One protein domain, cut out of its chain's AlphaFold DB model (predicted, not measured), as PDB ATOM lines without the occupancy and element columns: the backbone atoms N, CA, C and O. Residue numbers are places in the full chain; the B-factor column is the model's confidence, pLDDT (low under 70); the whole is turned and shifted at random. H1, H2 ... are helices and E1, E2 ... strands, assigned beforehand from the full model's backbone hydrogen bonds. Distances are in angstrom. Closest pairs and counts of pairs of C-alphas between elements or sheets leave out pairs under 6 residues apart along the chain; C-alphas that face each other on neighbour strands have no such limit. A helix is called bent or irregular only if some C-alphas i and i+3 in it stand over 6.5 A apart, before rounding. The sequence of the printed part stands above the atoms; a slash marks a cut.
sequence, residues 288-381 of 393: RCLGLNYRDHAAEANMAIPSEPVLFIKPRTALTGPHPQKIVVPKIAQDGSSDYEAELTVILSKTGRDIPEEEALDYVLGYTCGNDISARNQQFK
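This is residues 288 to 381 of the 393 residues of the protein "Putative short-chain dehydrogenase reductase protein" of Botryosphaeria parva (strain UCR-NP2) (UniProt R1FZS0). A long, bowed ribbon of two antiparallel strands, E3 and E4, makes most of the longest axis, with H2 at one end and H3 at the other. A second, short antiparallel pair, E1 and E2, lies in the hollow of the bow with E1 next to E3; H1 lies off to one side, and residues 321 to 326 stick out. The printed part has 94 residues, in the order E1, H1, E2, E3, H2, E4, H3, of mixed class. It is flat, 44 by 39 by 18 A, and only just loose, close to compact, with a radius of gyration of the C-alphas of 15.3 A.

E1, residues 288 to 291, is the antiparallel neighbour of E2, residues 310 to 314, at 136 degrees; N 289 and O 312 are 2.8 A apart, within hydrogen-bond range. H1, residues 294 to 300, comes closest to E2 at the C-alphas of Tyr 294 and Val 310, 6.5 A. E3, residues 338 to 348, bends by 63 degrees at residue 342. Its antiparallel neighbour E4, residues 364 to 375, bends by 70 degrees at residue 367; N 343 and O 370 are 2.8 A apart, within hydrogen-bond range. The closest C-alphas of E1 and E3 are those of Cys 289 and Thr 345, 6.8 A. H2, residues 357 to 363, is irregular, with C-alphas 358 and 361 7.5 A apart. Every O i to N i+4 pair is within hydrogen-bond range in H1; in H2 0 of 3 are, beside 3 of 4 O i to N i+3 pairs, and H3, residues 376 to 379, is too short for an i+4 pair. H1 and H2 are apart.

E1 begins at C-alpha 288 (161.132, 136.085, 194.323) and is 9.9 A long, H1 9.8 A, E2 13.2 A. E3 is 27.6 A long, H2 10.8 A, E4 28.3 A and H3 5.1 A, ending at C-alpha 379 (149.642, 125.898, 185.927).

The C-alphas of Gly 336 and Glu 358 are the two farthest apart, 44.1 A. The printed part has no cut. The link E2 to E3 is long. Mean pLDDT of the printed part is 72.6, and 33 residues are under 70, among them residues 311 to 325.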
ATOM      1  N   ARG A 288     162.108 136.717 193.421       68.00
ATOM      2  CA  ARG A 288     161.132 136.085 194.323       68.00
ATOM      3  C   ARG A 288     159.831 136.874 194.276       68.00
ATOM      4  O   ARG A 288     159.845 138.086 194.450       68.00
ATOM      5  N   CYS A 289     158.729 136.177 194.062       68.38
ATOM      6  CA  CYS A 289     157.394 136.747 193.970       68.38
ATOM      7  C   CYS A 289     156.525 136.192 195.101       68.38
ATOM      8  O   CYS A 289     156.675 135.029 195.478       68.38
ATOM      9  N   LEU A 290     155.621 137.019 195.622       71.06
ATOM     10  CA  LEU A 290     154.627 136.641 196.622       71.06
ATOM     11  C   LEU A 290     153.247 136.665 195.961       71.06
ATOM     12  O   LEU A 290     152.779 137.727 195.558       71.06
ATOM     13  N   GLY A 291     152.600 135.508 195.842       70.94
ATOM     14  CA  GLY A 291     151.261 135.420 195.262       70.94
ATOM     15  C   GLY A 291     150.216 135.910 196.255       70.94
ATOM     16  O   GLY A 291     149.813 135.154 197.132       70.94
ATOM     17  N   LEU A 292     149.768 137.162 196.138       70.81
ATOM     18  CA  LEU A 292     148.733 137.721 197.023       70.81
ATOM     19  C   LEU A 292     147.325 137.186 196.701       70.81
ATOM     20  O   LEU A 292     146.482 137.104 197.591       70.81
ATOM     21  N   ASN A 293     147.097 136.737 195.465       71.81
ATOM     22  CA  ASN A 293     145.868 136.085 194.990       71.81
ATOM     23  C   ASN A 293     145.843 134.560 195.239       71.81
ATOM     24  O   ASN A 293     145.011 133.845 194.682       71.81
ATOM     25  N   TYR A 294     146.739 134.030 196.081       73.25
ATOM     26  CA  TYR A 294     146.906 132.587 196.305       73.25
ATOM     27  C   TYR A 294     145.628 131.852 196.747       73.25
ATOM     28  O   TYR A 294     145.491 130.656 196.490       73.25
ATOM     29  N   ARG A 295     144.688 132.548 197.399       78.88
ATOM     30  CA  ARG A 295     143.386 131.992 197.804       78.88
ATOM     31  C   ARG A 295     142.456 131.777 196.611       78.88
ATOM     32  O   ARG A 295     141.870 130.704 196.502       78.88
ATOM     33  N   ASP A 296     142.370 132.764 195.722       80.19
ATOM     34  CA  ASP A 296     141.559 132.688 194.503       80.19
ATOM     35  C   ASP A 296     142.121 131.619 193.564       80.19
ATOM     36  O   ASP A 296     141.381 130.777 193.060       80.19
ATOM     37  N   HIS A 297     143.450 131.567 193.432       74.62
ATOM     38  CA  HIS A 297     144.128 130.545 192.636       74.62
ATOM     39  C   HIS A 297     143.936 129.131 193.206       74.62
ATOM     40  O   HIS A 297     143.712 128.186 192.454       74.62
ATOM     41  N   ALA A 298     143.968 128.967 194.536       77.25
ATOM     42  CA  ALA A 298     143.665 127.683 195.173       77.25
ATOM     43  C   ALA A 298     142.227 127.230 194.886       77.25
ATOM     44  O   ALA A 298     142.006 126.057 194.589       77.25
ATOM     45  N   ALA A 299     141.259 128.152 194.931       83.25
ATOM     46  CA  ALA A 299     139.871 127.852 194.595       83.25
ATOM     47  C   ALA A 299     139.716 127.464 193.115       83.25
ATOM     48  O   ALA A 299     139.080 126.457 192.807       83.25
ATOM     49  N   GLU A 300     140.344 128.215 192.209       80.56
ATOM     50  CA  GLU A 300     140.300 127.966 190.766       80.56
ATOM     51  C   GLU A 300     140.936 126.622 190.381       80.56
ATOM     52  O   GLU A 300     140.411 125.891 189.543       80.56
ATOM     53  N   ALA A 301     142.043 126.260 191.031       74.31
ATOM     54  CA  ALA A 301     142.740 124.996 190.815       74.31
ATOM     55  C   ALA A 301     142.148 123.816 191.609       74.31
ATOM     56  O   ALA A 301     142.677 122.707 191.532       74.31
ATOM     57  N   ASN A 302     141.067 124.031 192.371       82.62
ATOM     58  CA  ASN A 302     140.465 123.039 193.269       82.62
ATOM     59  C   ASN A 302     141.488 122.415 194.248       82.62
ATOM     60  O   ASN A 302     141.557 121.199 194.439       82.62
ATOM     61  N   MET A 303     142.316 123.270 194.849       77.75
ATOM     62  CA  MET A 303     143.366 122.926 195.805       77.75
ATOM     63  C   MET A 303     143.009 123.406 197.216       77.75
ATOM     64  O   MET A 303     142.210 124.321 197.408       77.75
ATOM     65  N   ALA A 304     143.639 122.810 198.231       82.81
ATOM     66  CA  ALA A 304     143.535 123.316 199.596       82.81
ATOM     67  C   ALA A 304     144.114 124.737 199.680       82.81
ATOM     68  O   ALA A 304     145.202 124.992 199.162       82.81
ATOM     69  N   ILE A 305     143.396 125.640 200.352       84.31
ATOM     70  CA  ILE A 305     143.838 127.021 200.555       84.31
ATOM     71  C   ILE A 305     145.023 127.014 201.535       84.31
ATOM     72  O   ILE A 305     144.850 126.565 202.673       84.31
ATOM     73  N   PRO A 306     146.210 127.505 201.135       77.88
ATOM     74  CA  PRO A 306     147.352 127.626 202.035       77.88
ATOM     75  C   PRO A 306     147.035 128.518 203.244       77.88
ATOM     76  O   PRO A 306     146.267 129.476 203.137       77.88
ATOM     77  N   SER A 307     147.638 128.231 204.400       81.62
ATOM     78  CA  SER A 307     147.503 129.092 205.583       81.62
ATOM     79  C   SER A 307     148.198 130.442 205.392       81.62
ATOM     80  O   SER A 307     147.688 131.452 205.863       81.62
ATOM     81  N   GLU A 308     149.293 130.459 204.628       76.56
ATOM     82  CA  GLU A 308     150.133 131.630 204.365       76.56
ATOM     83  C   GLU A 308     150.262 131.916 202.860       76.56
ATOM     84  O   GLU A 308     150.130 130.985 202.056       76.56
ATOM     85  N   PRO A 309     150.533 133.172 202.453       72.88
ATOM     86  CA  PRO A 309     150.818 133.506 201.062       72.88
ATOM     87  C   PRO A 309     151.992 132.701 200.498       72.88
ATOM     88  O   PRO A 309     152.969 132.405 201.190       72.88
ATOM     89  N   VAL A 310     151.918 132.363 199.212       71.19
ATOM     90  CA  VAL A 310     152.896 131.465 198.586       71.19
ATOM     91  C   VAL A 310     153.987 132.257 197.875       71.19
ATOM     92  O   VAL A 310     153.709 133.122 197.044       71.19
ATOM     93  N   LEU A 311     155.241 131.918 198.184       68.12
ATOM     94  CA  LEU A 311     156.419 132.409 197.477       68.12
ATOM     95  C   LEU A 311     156.728 131.557 196.243       68.12
ATOM     96  O   LEU A 311     156.846 130.339 196.335       68.12
ATOM     97  N   PHE A 312     156.983 132.204 195.109       69.38
ATOM     98  CA  PHE A 312     157.458 131.558 193.885       69.38
ATOM     99  C   PHE A 312     158.662 132.304 193.287       69.38
ATOM    100  O   PHE A 312     159.022 133.394 193.727       69.38
ATOM    101  N   ILE A 313     159.360 131.680 192.337       67.88
ATOM    102  CA  ILE A 313     160.562 132.235 191.685       67.88
ATOM    103  C   ILE A 313     160.240 132.552 190.239       67.88
ATOM    104  O   ILE A 313     159.685 131.672 189.595       67.88
ATOM    105  N   LYS A 314     160.681 133.699 189.707       68.88
ATOM    106  CA  LYS A 314     160.742 133.949 188.256       68.88
ATOM    107  C   LYS A 314     162.173 133.868 187.715       68.88
ATOM    108  O   LYS A 314     163.116 134.227 188.431       68.88
ATOM    109  N   PRO A 315     162.364 133.414 186.462       67.38
ATOM    110  CA  PRO A 315     163.669 133.490 185.829       67.38
ATOM    111  C   PRO A 315     164.057 134.955 185.616       67.38
ATOM    112  O   PRO A 315     163.213 135.808 185.346       67.38
ATOM    113  N   ARG A 316     165.356 135.254 185.683       67.75
ATOM    114  CA  ARG A 316     165.896 136.603 185.433       67.75
ATOM    115  C   ARG A 316     165.518 137.181 184.062       67.75
ATOM    116  O   ARG A 316     165.488 138.393 183.904       67.75
ATOM    117  N   THR A 317     165.193 136.328 183.087       66.38
ATOM    118  CA  THR A 317     164.688 136.714 181.755       66.38
ATOM    119  C   THR A 317     163.327 137.407 181.796       66.38
ATOM    120  O   THR A 317     162.961 138.048 180.816       66.38
ATOM    121  N   ALA A 318     162.599 137.322 182.913       65.62
ATOM    122  CA  ALA A 318     161.379 138.092 183.136       65.62
ATOM    123  C   ALA A 318     161.648 139.599 183.320       65.62
ATOM    124  O   ALA A 318     160.725 140.402 183.205       65.62
ATOM    125  N   LEU A 319     162.896 140.012 183.585       66.44
ATOM    126  CA  LEU A 319     163.269 141.426 183.577       66.44
ATOM    127  C   LEU A 319     163.400 141.913 182.139       66.44
ATOM    128  O   LEU A 319     164.371 141.617 181.440       66.44
ATOM    129  N   THR A 320     162.423 142.697 181.709       64.56
ATOM    130  CA  THR A 320     162.443 143.387 180.422       64.56
ATOM    131  C   THR A 320     162.671 144.877 180.637       64.56
ATOM    132  O   THR A 320     162.223 145.439 181.635       64.56
ATOM    133  N   GLY A 321     163.347 145.535 179.693       60.69
ATOM    134  CA  GLY A 321     163.504 146.989 179.736       60.69
ATOM    135  C   GLY A 321     162.168 147.740 179.617       60.69
ATOM    136  O   GLY A 321     161.128 147.128 179.342       60.69
ATOM    137  N   PRO A 322     162.175 149.068 179.828       56.62
ATOM    138  CA  PRO A 322     160.967 149.879 179.744       56.62
ATOM    139  C   PRO A 322     160.332 149.788 178.349       56.62
ATOM    140  O   PRO A 322     160.998 149.509 177.347       56.62
ATOM    141  N   HIS A 323     159.023 150.036 178.270       45.66
ATOM    142  CA  HIS A 323     158.309 150.133 176.996       45.66
ATOM    143  C   HIS A 323     159.072 151.057 176.017       45.66
ATOM    144  O   HIS A 323     159.470 152.149 176.431       45.66
ATOM    145  N   PRO A 324     159.287 150.660 174.741       50.34
ATOM    146  CA  PRO A 324     158.610 149.599 173.983       50.34
ATOM    147  C   PRO A 324     159.399 148.285 173.838       50.34
ATOM    148  O   PRO A 324     159.261 147.594 172.825       50.34
ATOM    149  N   GLN A 325     160.261 147.931 174.795       68.50
ATOM    150  CA  GLN A 325     161.057 146.710 174.681       68.50
ATOM    151  C   GLN A 325     160.172 145.465 174.476       68.50
ATOM    152  O   GLN A 325     159.140 145.294 175.126       68.50
ATOM    153  N   LYS A 326     160.564 144.600 173.530       71.75
ATOM    154  CA  LYS A 326     159.813 143.381 173.211       71.75
ATOM    155  C   LYS A 326     159.829 142.436 174.410       71.75
ATOM    156  O   LYS A 326     160.903 142.069 174.885       71.75
ATOM    157  N   ILE A 327     158.645 142.017 174.843       71.56
ATOM    158  CA  ILE A 327     158.485 141.002 175.883       71.56
ATOM    159  C   ILE A 327     158.732 139.628 175.256       71.56
ATOM    160  O   ILE A 327     158.144 139.295 174.224       71.56
ATOM    161  N   VAL A 328     159.615 138.833 175.861       72.56
ATOM    162  CA  VAL A 328     159.849 137.448 175.440       72.56
ATOM    163  C   VAL A 328     158.773 136.580 176.081       72.56
ATOM    164  O   VAL A 328     158.785 136.379 177.289       72.56
ATOM    165  N   VAL A 329     157.833 136.083 175.274       74.06
ATOM    166  CA  VAL A 329     156.810 135.137 175.740       74.06
ATOM    167  C   VAL A 329     157.358 133.716 175.599       74.06
ATOM    168  O   VAL A 329     157.691 133.315 174.480       74.06
ATOM    169  N   PRO A 330     157.441 132.932 176.679       69.56
ATOM    170  CA  PRO A 330     157.934 131.558 176.633       69.56
ATOM    171  C   PRO A 330     157.082 130.676 175.732       69.56
ATOM    172  O   PRO A 330     155.861 130.809 175.715       69.56
ATOM    173  N   LYS A 331     157.692 129.710 175.032       77.88
ATOM    174  CA  LYS A 331     156.956 128.800 174.134       77.88
ATOM    175  C   LYS A 331     155.802 128.080 174.845       77.88
ATOM    176  O   LYS A 331     154.746 127.899 174.253       77.88
ATOM    177  N   ILE A 332     155.987 127.720 176.115       74.00
ATOM    178  CA  ILE A 332     154.968 127.056 176.938       74.00
ATOM    179  C   ILE A 332     153.753 127.944 177.256       74.00
ATOM    180  O   ILE A 332     152.680 127.423 177.529       74.00
ATOM    181  N   ALA A 333     153.906 129.270 177.186       73.19
ATOM    182  CA  ALA A 333     152.829 130.242 177.360       73.19
ATOM    183  C   ALA A 333     152.132 130.599 176.027       73.19
ATOM    184  O   ALA A 333     151.044 131.172 176.019       73.19
ATOM    185  N   GLN A 334     152.712 130.242 174.877       82.94
ATOM    186  CA  GLN A 334     152.168 130.535 173.542       82.94
ATOM    187  C   GLN A 334     151.112 129.510 173.081       82.94
ATOM    188  O   GLN A 334     151.075 129.124 171.916       82.94
ATOM    189  N   ASP A 335     150.253 129.045 173.985       82.06
ATOM    190  CA  ASP A 335     149.245 128.011 173.714       82.06
ATOM    191  C   ASP A 335     147.807 128.559 173.635       82.06
ATOM    192  O   ASP A 335     146.841 127.800 173.602       82.06
ATOM    193  N   GLY A 336     147.670 129.889 173.607       83.00
ATOM    194  CA  GLY A 336     146.384 130.587 173.589       83.00
ATOM    195  C   GLY A 336     145.703 130.702 174.955       83.00
ATOM    196  O   GLY A 336     144.620 131.271 175.022       83.00
ATOM    197  N   SER A 337     146.326 130.204 176.030       80.44
ATOM    198  CA  SER A 337     145.803 130.295 177.401       80.44
ATOM    199  C   SER A 337     146.518 131.334 178.270       80.44
ATOM    200  O   SER A 337     146.276 131.379 179.469       80.44
ATOM    201  N   SER A 338     147.411 132.152 177.697       78.94
ATOM    202  CA  SER A 338     148.174 133.149 178.459       78.94
ATOM    203  C   SER A 338     147.281 134.182 179.139       78.94
ATOM    204  O   SER A 338     146.420 134.773 178.490       78.94
ATOM    205  N   ASP A 339     147.567 134.450 180.410       76.31
ATOM    206  CA  ASP A 339     146.985 135.556 181.174       76.31
ATOM    207  C   ASP A 339     148.045 136.632 181.455       76.31
ATOM    208  O   ASP A 339     149.227 136.308 181.597       76.31
ATOM    209  N   TYR A 340     147.636 137.899 181.475       74.81
ATOM    210  CA  TYR A 340     148.520 139.058 181.590       74.81
ATOM    211  C   TYR A 340     148.162 139.863 182.833       74.81
ATOM    212  O   TYR A 340     147.101 140.485 182.891       74.81
ATOM    213  N   GLU A 341     149.083 139.923 183.787       68.56
ATOM    214  CA  GLU A 341     148.888 140.647 185.043       68.56
ATOM    215  C   GLU A 341     149.989 141.695 185.245       68.56
ATOM    216  O   GLU A 341     151.103 141.566 184.737       68.56
ATOM    217  N   ALA A 342     149.682 142.758 185.987       63.16
ATOM    218  CA  ALA A 342     150.685 143.688 186.497       63.16
ATOM    219  C   ALA A 342     150.864 143.431 187.997       63.16
ATOM    220  O   ALA A 342     149.901 143.494 188.758       63.16
ATOM    221  N   GLU A 343     152.092 143.165 188.427       68.44
ATOM    222  CA  GLU A 343     152.421 142.787 189.801       68.44
ATOM    223  C   GLU A 343     153.347 143.812 190.461       68.44
ATOM    224  O   GLU A 343     154.286 144.319 189.841       68.44
ATOM    225  N   LEU A 344     153.153 144.062 191.759       62.56
ATOM    226  CA  LEU A 344     154.161 144.728 192.582       62.56
ATOM    227  C   LEU A 344     155.330 143.762 192.818       62.56
ATOM    228  O   LEU A 344     155.184 142.723 193.456       62.56
ATOM    229  N   THR A 345     156.506 144.123 192.324       69.00
ATOM    230  CA  THR A 345     157.754 143.379 192.502       69.00
ATOM    231  C   THR A 345     158.585 144.039 193.592       69.00
ATOM    232  O   THR A 345     158.941 145.206 193.460       69.00
ATOM    233  N   VAL A 346     158.946 143.292 194.637       69.31
ATOM    234  CA  VAL A 346     159.896 143.729 195.673       69.31
ATOM    235  C   VAL A 346     161.257 143.097 195.385       69.31
ATOM    236  O   VAL A 346     161.364 141.886 195.199       69.31
ATOM    237  N   ILE A 347     162.303 143.916 195.317       68.25
ATOM    238  CA  ILE A 347     163.665 143.495 194.973       68.25
ATOM    239  C   ILE A 347     164.458 143.354 196.268       68.25
ATOM    240  O   ILE A 347     164.482 144.283 197.069       68.25
ATOM    241  N   LEU A 348     165.130 142.217 196.467       74.12
ATOM    242  CA  LEU A 348     165.958 141.977 197.650       74.12
ATOM    243  C   LEU A 348     167.444 142.224 197.344       74.12
ATOM    244  O   LEU A 348     167.955 141.755 196.330       74.12
ATOM    245  N   SER A 349     168.144 142.954 198.219       66.50
ATOM    246  CA  SER A 349     169.568 143.315 198.075       66.50
ATOM    247  C   SER A 349     170.530 142.242 198.589       66.50
ATOM    248  O   SER A 349     171.719 142.267 198.265       66.50
ATOM    249  N   LYS A 350     170.039 141.316 199.419       73.88
ATOM    250  CA  LYS A 350     170.838 140.326 200.148       73.88
ATOM    251  C   LYS A 350     170.138 138.970 200.140       73.88
ATOM    252  O   LYS A 350     168.913 138.884 200.190       73.88
ATOM    253  N   THR A 351     170.921 137.897 200.132       73.62
ATOM    254  CA  THR A 351     170.428 136.547 200.439       73.62
ATOM    255  C   THR A 351     170.331 136.368 201.952       73.62
ATOM    256  O   THR A 351     171.265 136.748 202.654       73.62
ATOM    257  N   GLY A 352     169.275 135.731 202.458       72.62
ATOM    258  CA  GLY A 352     169.154 135.394 203.879       72.62
ATOM    259  C   GLY A 352     168.269 134.171 204.120       72.62
ATOM    260  O   GLY A 352     167.543 133.730 203.228       72.62
ATOM    261  N   ARG A 353     168.375 133.597 205.320       79.69
ATOM    262  CA  ARG A 353     167.559 132.485 205.824       79.69
ATOM    263  C   ARG A 353     167.217 132.794 207.281       79.69
ATOM    264  O   ARG A 353     168.094 133.279 207.985       79.69
ATOM    265  N   ASP A 354     165.979 132.513 207.689       82.94
ATOM    266  CA  ASP A 354     165.492 132.722 209.061       82.94
ATOM    267  C   ASP A 354     165.684 134.173 209.551       82.94
ATOM    268  O   ASP A 354     166.108 134.414 210.677       82.94
ATOM    269  N   ILE A 355     165.410 135.142 208.665       79.62
ATOM    270  CA  ILE A 355     165.553 136.577 208.947       79.62
ATOM    271  C   ILE A 355     164.475 136.986 209.969       79.62
ATOM    272  O   ILE A 355     163.294 136.753 209.692       79.62
ATOM    273  N   PRO A 356     164.847 137.592 211.112       84.75
ATOM    274  CA  PRO A 356     163.886 138.151 212.058       84.75
ATOM    275  C   PRO A 356     162.999 139.219 211.404       84.75
ATOM    276  O   PRO A 356     163.448 139.950 210.520       84.75
ATOM    277  N   GLU A 357     161.736 139.323 211.826       80.44
ATOM    278  CA  GLU A 357     160.764 140.256 211.232       80.44
ATOM    279  C   GLU A 357     161.260 141.709 211.293       80.44
ATOM    280  O   GLU A 357     161.132 142.458 210.324       80.44
ATOM    281  N   GLU A 358     161.908 142.080 212.395       87.50
ATOM    282  CA  GLU A 358     162.488 143.400 212.626       87.50
ATOM    283  C   GLU A 358     163.638 143.754 211.668       87.50
ATOM    284  O   GLU A 358     163.890 144.935 211.435       87.50
ATOM    285  N   GLU A 359     164.300 142.758 211.072       80.12
ATOM    286  CA  GLU A 359     165.403 142.944 210.119       80.12
ATOM    287  C   GLU A 359     164.951 142.803 208.656       80.12
ATOM    288  O   GLU A 359     165.728 143.058 207.733       80.12
ATOM    289  N   ALA A 360     163.699 142.410 208.400       78.44
ATOM    290  CA  ALA A 360     163.239 142.040 207.061       78.44
ATOM    291  C   ALA A 360     163.365 143.183 206.031       78.44
ATOM    292  O   ALA A 360     163.702 142.939 204.868       78.44
ATOM    293  N   LEU A 361     163.142 144.437 206.442       76.62
ATOM    294  CA  LEU A 361     163.222 145.598 205.545       76.62
ATOM    295  C   LEU A 361     164.657 145.934 205.111       76.62
ATOM    296  O   LEU A 361     164.842 146.439 204.005       76.62
ATOM    297  N   ASP A 362     165.678 145.562 205.888       80.06
ATOM    298  CA  ASP A 362     167.094 145.781 205.537       80.06
ATOM    299  C   ASP A 362     167.571 144.910 204.365       80.06
ATOM    300  O   ASP A 362     168.684 145.082 203.840       80.06
ATOM    301  N   TYR A 363     166.741 143.943 203.975       82.88
ATOM    302  CA  TYR A 363     166.951 143.077 202.825       82.88
ATOM    303  C   TYR A 363     166.238 143.603 201.582       82.88
ATOM    304  O   TYR A 363     166.544 143.128 200.492       82.88
ATOM    305  N   VAL A 364     165.350 144.596 201.692       74.81
ATOM    306  CA  VAL A 364     164.632 145.179 200.551       74.81
ATOM    307  C   VAL A 364     165.484 146.268 199.894       74.81
ATOM    308  O   VAL A 364     165.804 147.285 200.496       74.81
ATOM    309  N   LEU A 365     165.858 146.058 198.631       64.94
ATOM    310  CA  LEU A 365     166.562 147.039 197.796       64.94
ATOM    311  C   LEU A 365     165.615 148.095 197.213       64.94
ATOM    312  O   LEU A 365     166.023 149.223 196.955       64.94
ATOM    313  N   GLY A 366     164.365 147.716 196.949       63.41
ATOM    314  CA  GLY A 366     163.372 148.585 196.327       63.41
ATOM    315  C   GLY A 366     162.160 147.808 195.831       63.41
ATOM    316  O   GLY A 366     162.018 146.614 196.098       63.41
ATOM    317  N   TYR A 367     161.290 148.485 195.087       70.56
ATOM    318  CA  TYR A 367     160.121 147.879 194.460       70.56
ATOM    319  C   TYR A 367     159.853 148.487 193.079       70.56
ATOM    320  O   TYR A 367     160.309 149.586 192.770       70.56
ATOM    321  N   THR A 368     159.124 147.762 192.237       63.44
ATOM    322  CA  THR A 368     158.691 148.204 190.905       63.44
ATOM    323  C   THR A 368     157.387 147.507 190.512       63.44
ATOM    324  O   THR A 368     156.936 146.606 191.215       63.44
ATOM    325  N   CYS A 369     156.787 147.886 189.387       59.25
ATOM    326  CA  CYS A 369     155.724 147.108 188.756       59.25
ATOM    327  C   CYS A 369     156.333 146.203 187.674       59.25
ATOM    328  O   CYS A 369     157.109 146.672 186.841       59.25
ATOM    329  N   GLY A 370     155.992 144.919 187.688       65.00
ATOM    330  CA  GLY A 370     156.387 143.938 186.679       65.00
ATOM    331  C   GLY A 370     155.173 143.447 185.899       65.00
ATOM    332  O   GLY A 370     154.090 143.330 186.461       65.00
ATOM    333  N   ASN A 371     155.349 143.148 184.614       66.38
ATOM    334  CA  ASN A 371     154.339 142.405 183.862       66.38
ATOM    335  C   ASN A 371     154.547 140.907 184.117       66.38
ATOM    336  O   ASN A 371     155.668 140.412 183.987       66.38
ATOM    337  N   ASP A 372     153.482 140.189 184.456       70.44
ATOM    338  CA  ASP A 372     153.455 138.733 184.519       70.44
ATOM    339  C   ASP A 372     152.711 138.159 183.318       70.44
ATOM    340  O   ASP A 372     151.636 138.636 182.958       70.44
ATOM    341  N   ILE A 373     153.292 137.124 182.706       73.31
ATOM    342  CA  ILE A 373     152.641 136.354 181.645       73.31
ATOM    343  C   ILE A 373     152.520 134.911 182.105       73.31
ATOM    344  O   ILE A 373     153.502 134.202 182.335       73.31
ATOM    345  N   SER A 374     151.277 134.475 182.215       72.81
ATOM    346  CA  SER A 374     150.889 133.269 182.913       72.81
ATOM    347  C   SER A 374     150.480 132.158 181.950       72.81
ATOM    348  O   SER A 374     149.408 132.224 181.367       72.81
ATOM    349  N   ALA A 375     151.280 131.093 181.820       75.75
ATOM    350  CA  ALA A 375     150.921 129.898 181.039       75.75
ATOM    351  C   ALA A 375     149.843 129.041 181.744       75.75
ATOM    352  O   ALA A 375     150.167 128.014 182.352       75.75
ATOM    353  N   ARG A 376     148.571 129.470 181.708       74.44
ATOM    354  CA  ARG A 376     147.459 128.911 182.507       74.44
ATOM    355  C   ARG A 376     147.321 127.392 182.384       74.44
ATOM    356  O   ARG A 376     147.237 126.706 183.398       74.44
ATOM    357  N   ASN A 377     147.388 126.826 181.180       77.12
ATOM    358  CA  ASN A 377     147.272 125.370 181.007       77.12
ATOM    359  C   ASN A 377     148.367 124.574 181.731       77.12
ATOM    360  O   ASN A 377     148.112 123.464 182.199       77.12
ATOM    361  N   GLN A 378     149.586 125.111 181.818       72.50
ATOM    362  CA  GLN A 378     150.679 124.450 182.526       72.50
ATOM    363  C   GLN A 378     150.545 124.599 184.044       72.50
ATOM    364  O   GLN A 378     150.949 123.704 184.787       72.50
ATOM    365  N   GLN A 379     149.938 125.693 184.510       69.69
ATOM    366  CA  GLN A 379     149.642 125.898 185.927       69.69
ATOM    367  C   GLN A 379     148.761 124.802 186.496       69.69
ATOM    368  O   GLN A 379     149.082 124.239 187.534       69.69
ATOM    369  N   PHE A 380     147.683 124.472 185.785       71.62
ATOM    370  CA  PHE A 380     146.733 123.454 186.220       71.62
ATOM    371  C   PHE A 380     147.315 122.035 186.212       71.62
ATOM    372  O   PHE A 380     146.752 121.140 186.836       71.62
ATOM    373  N   LYS A 381     148.437 121.807 185.516       71.56
ATOM    374  CA  LYS A 381     149.082 120.489 185.414       71.56
ATOM    375  C   LYS A 381     150.116 120.217 186.507       71.56
ATOM    376  O   LYS A 381     150.401 119.051 186.762       71.56
TER     377      LYS A 381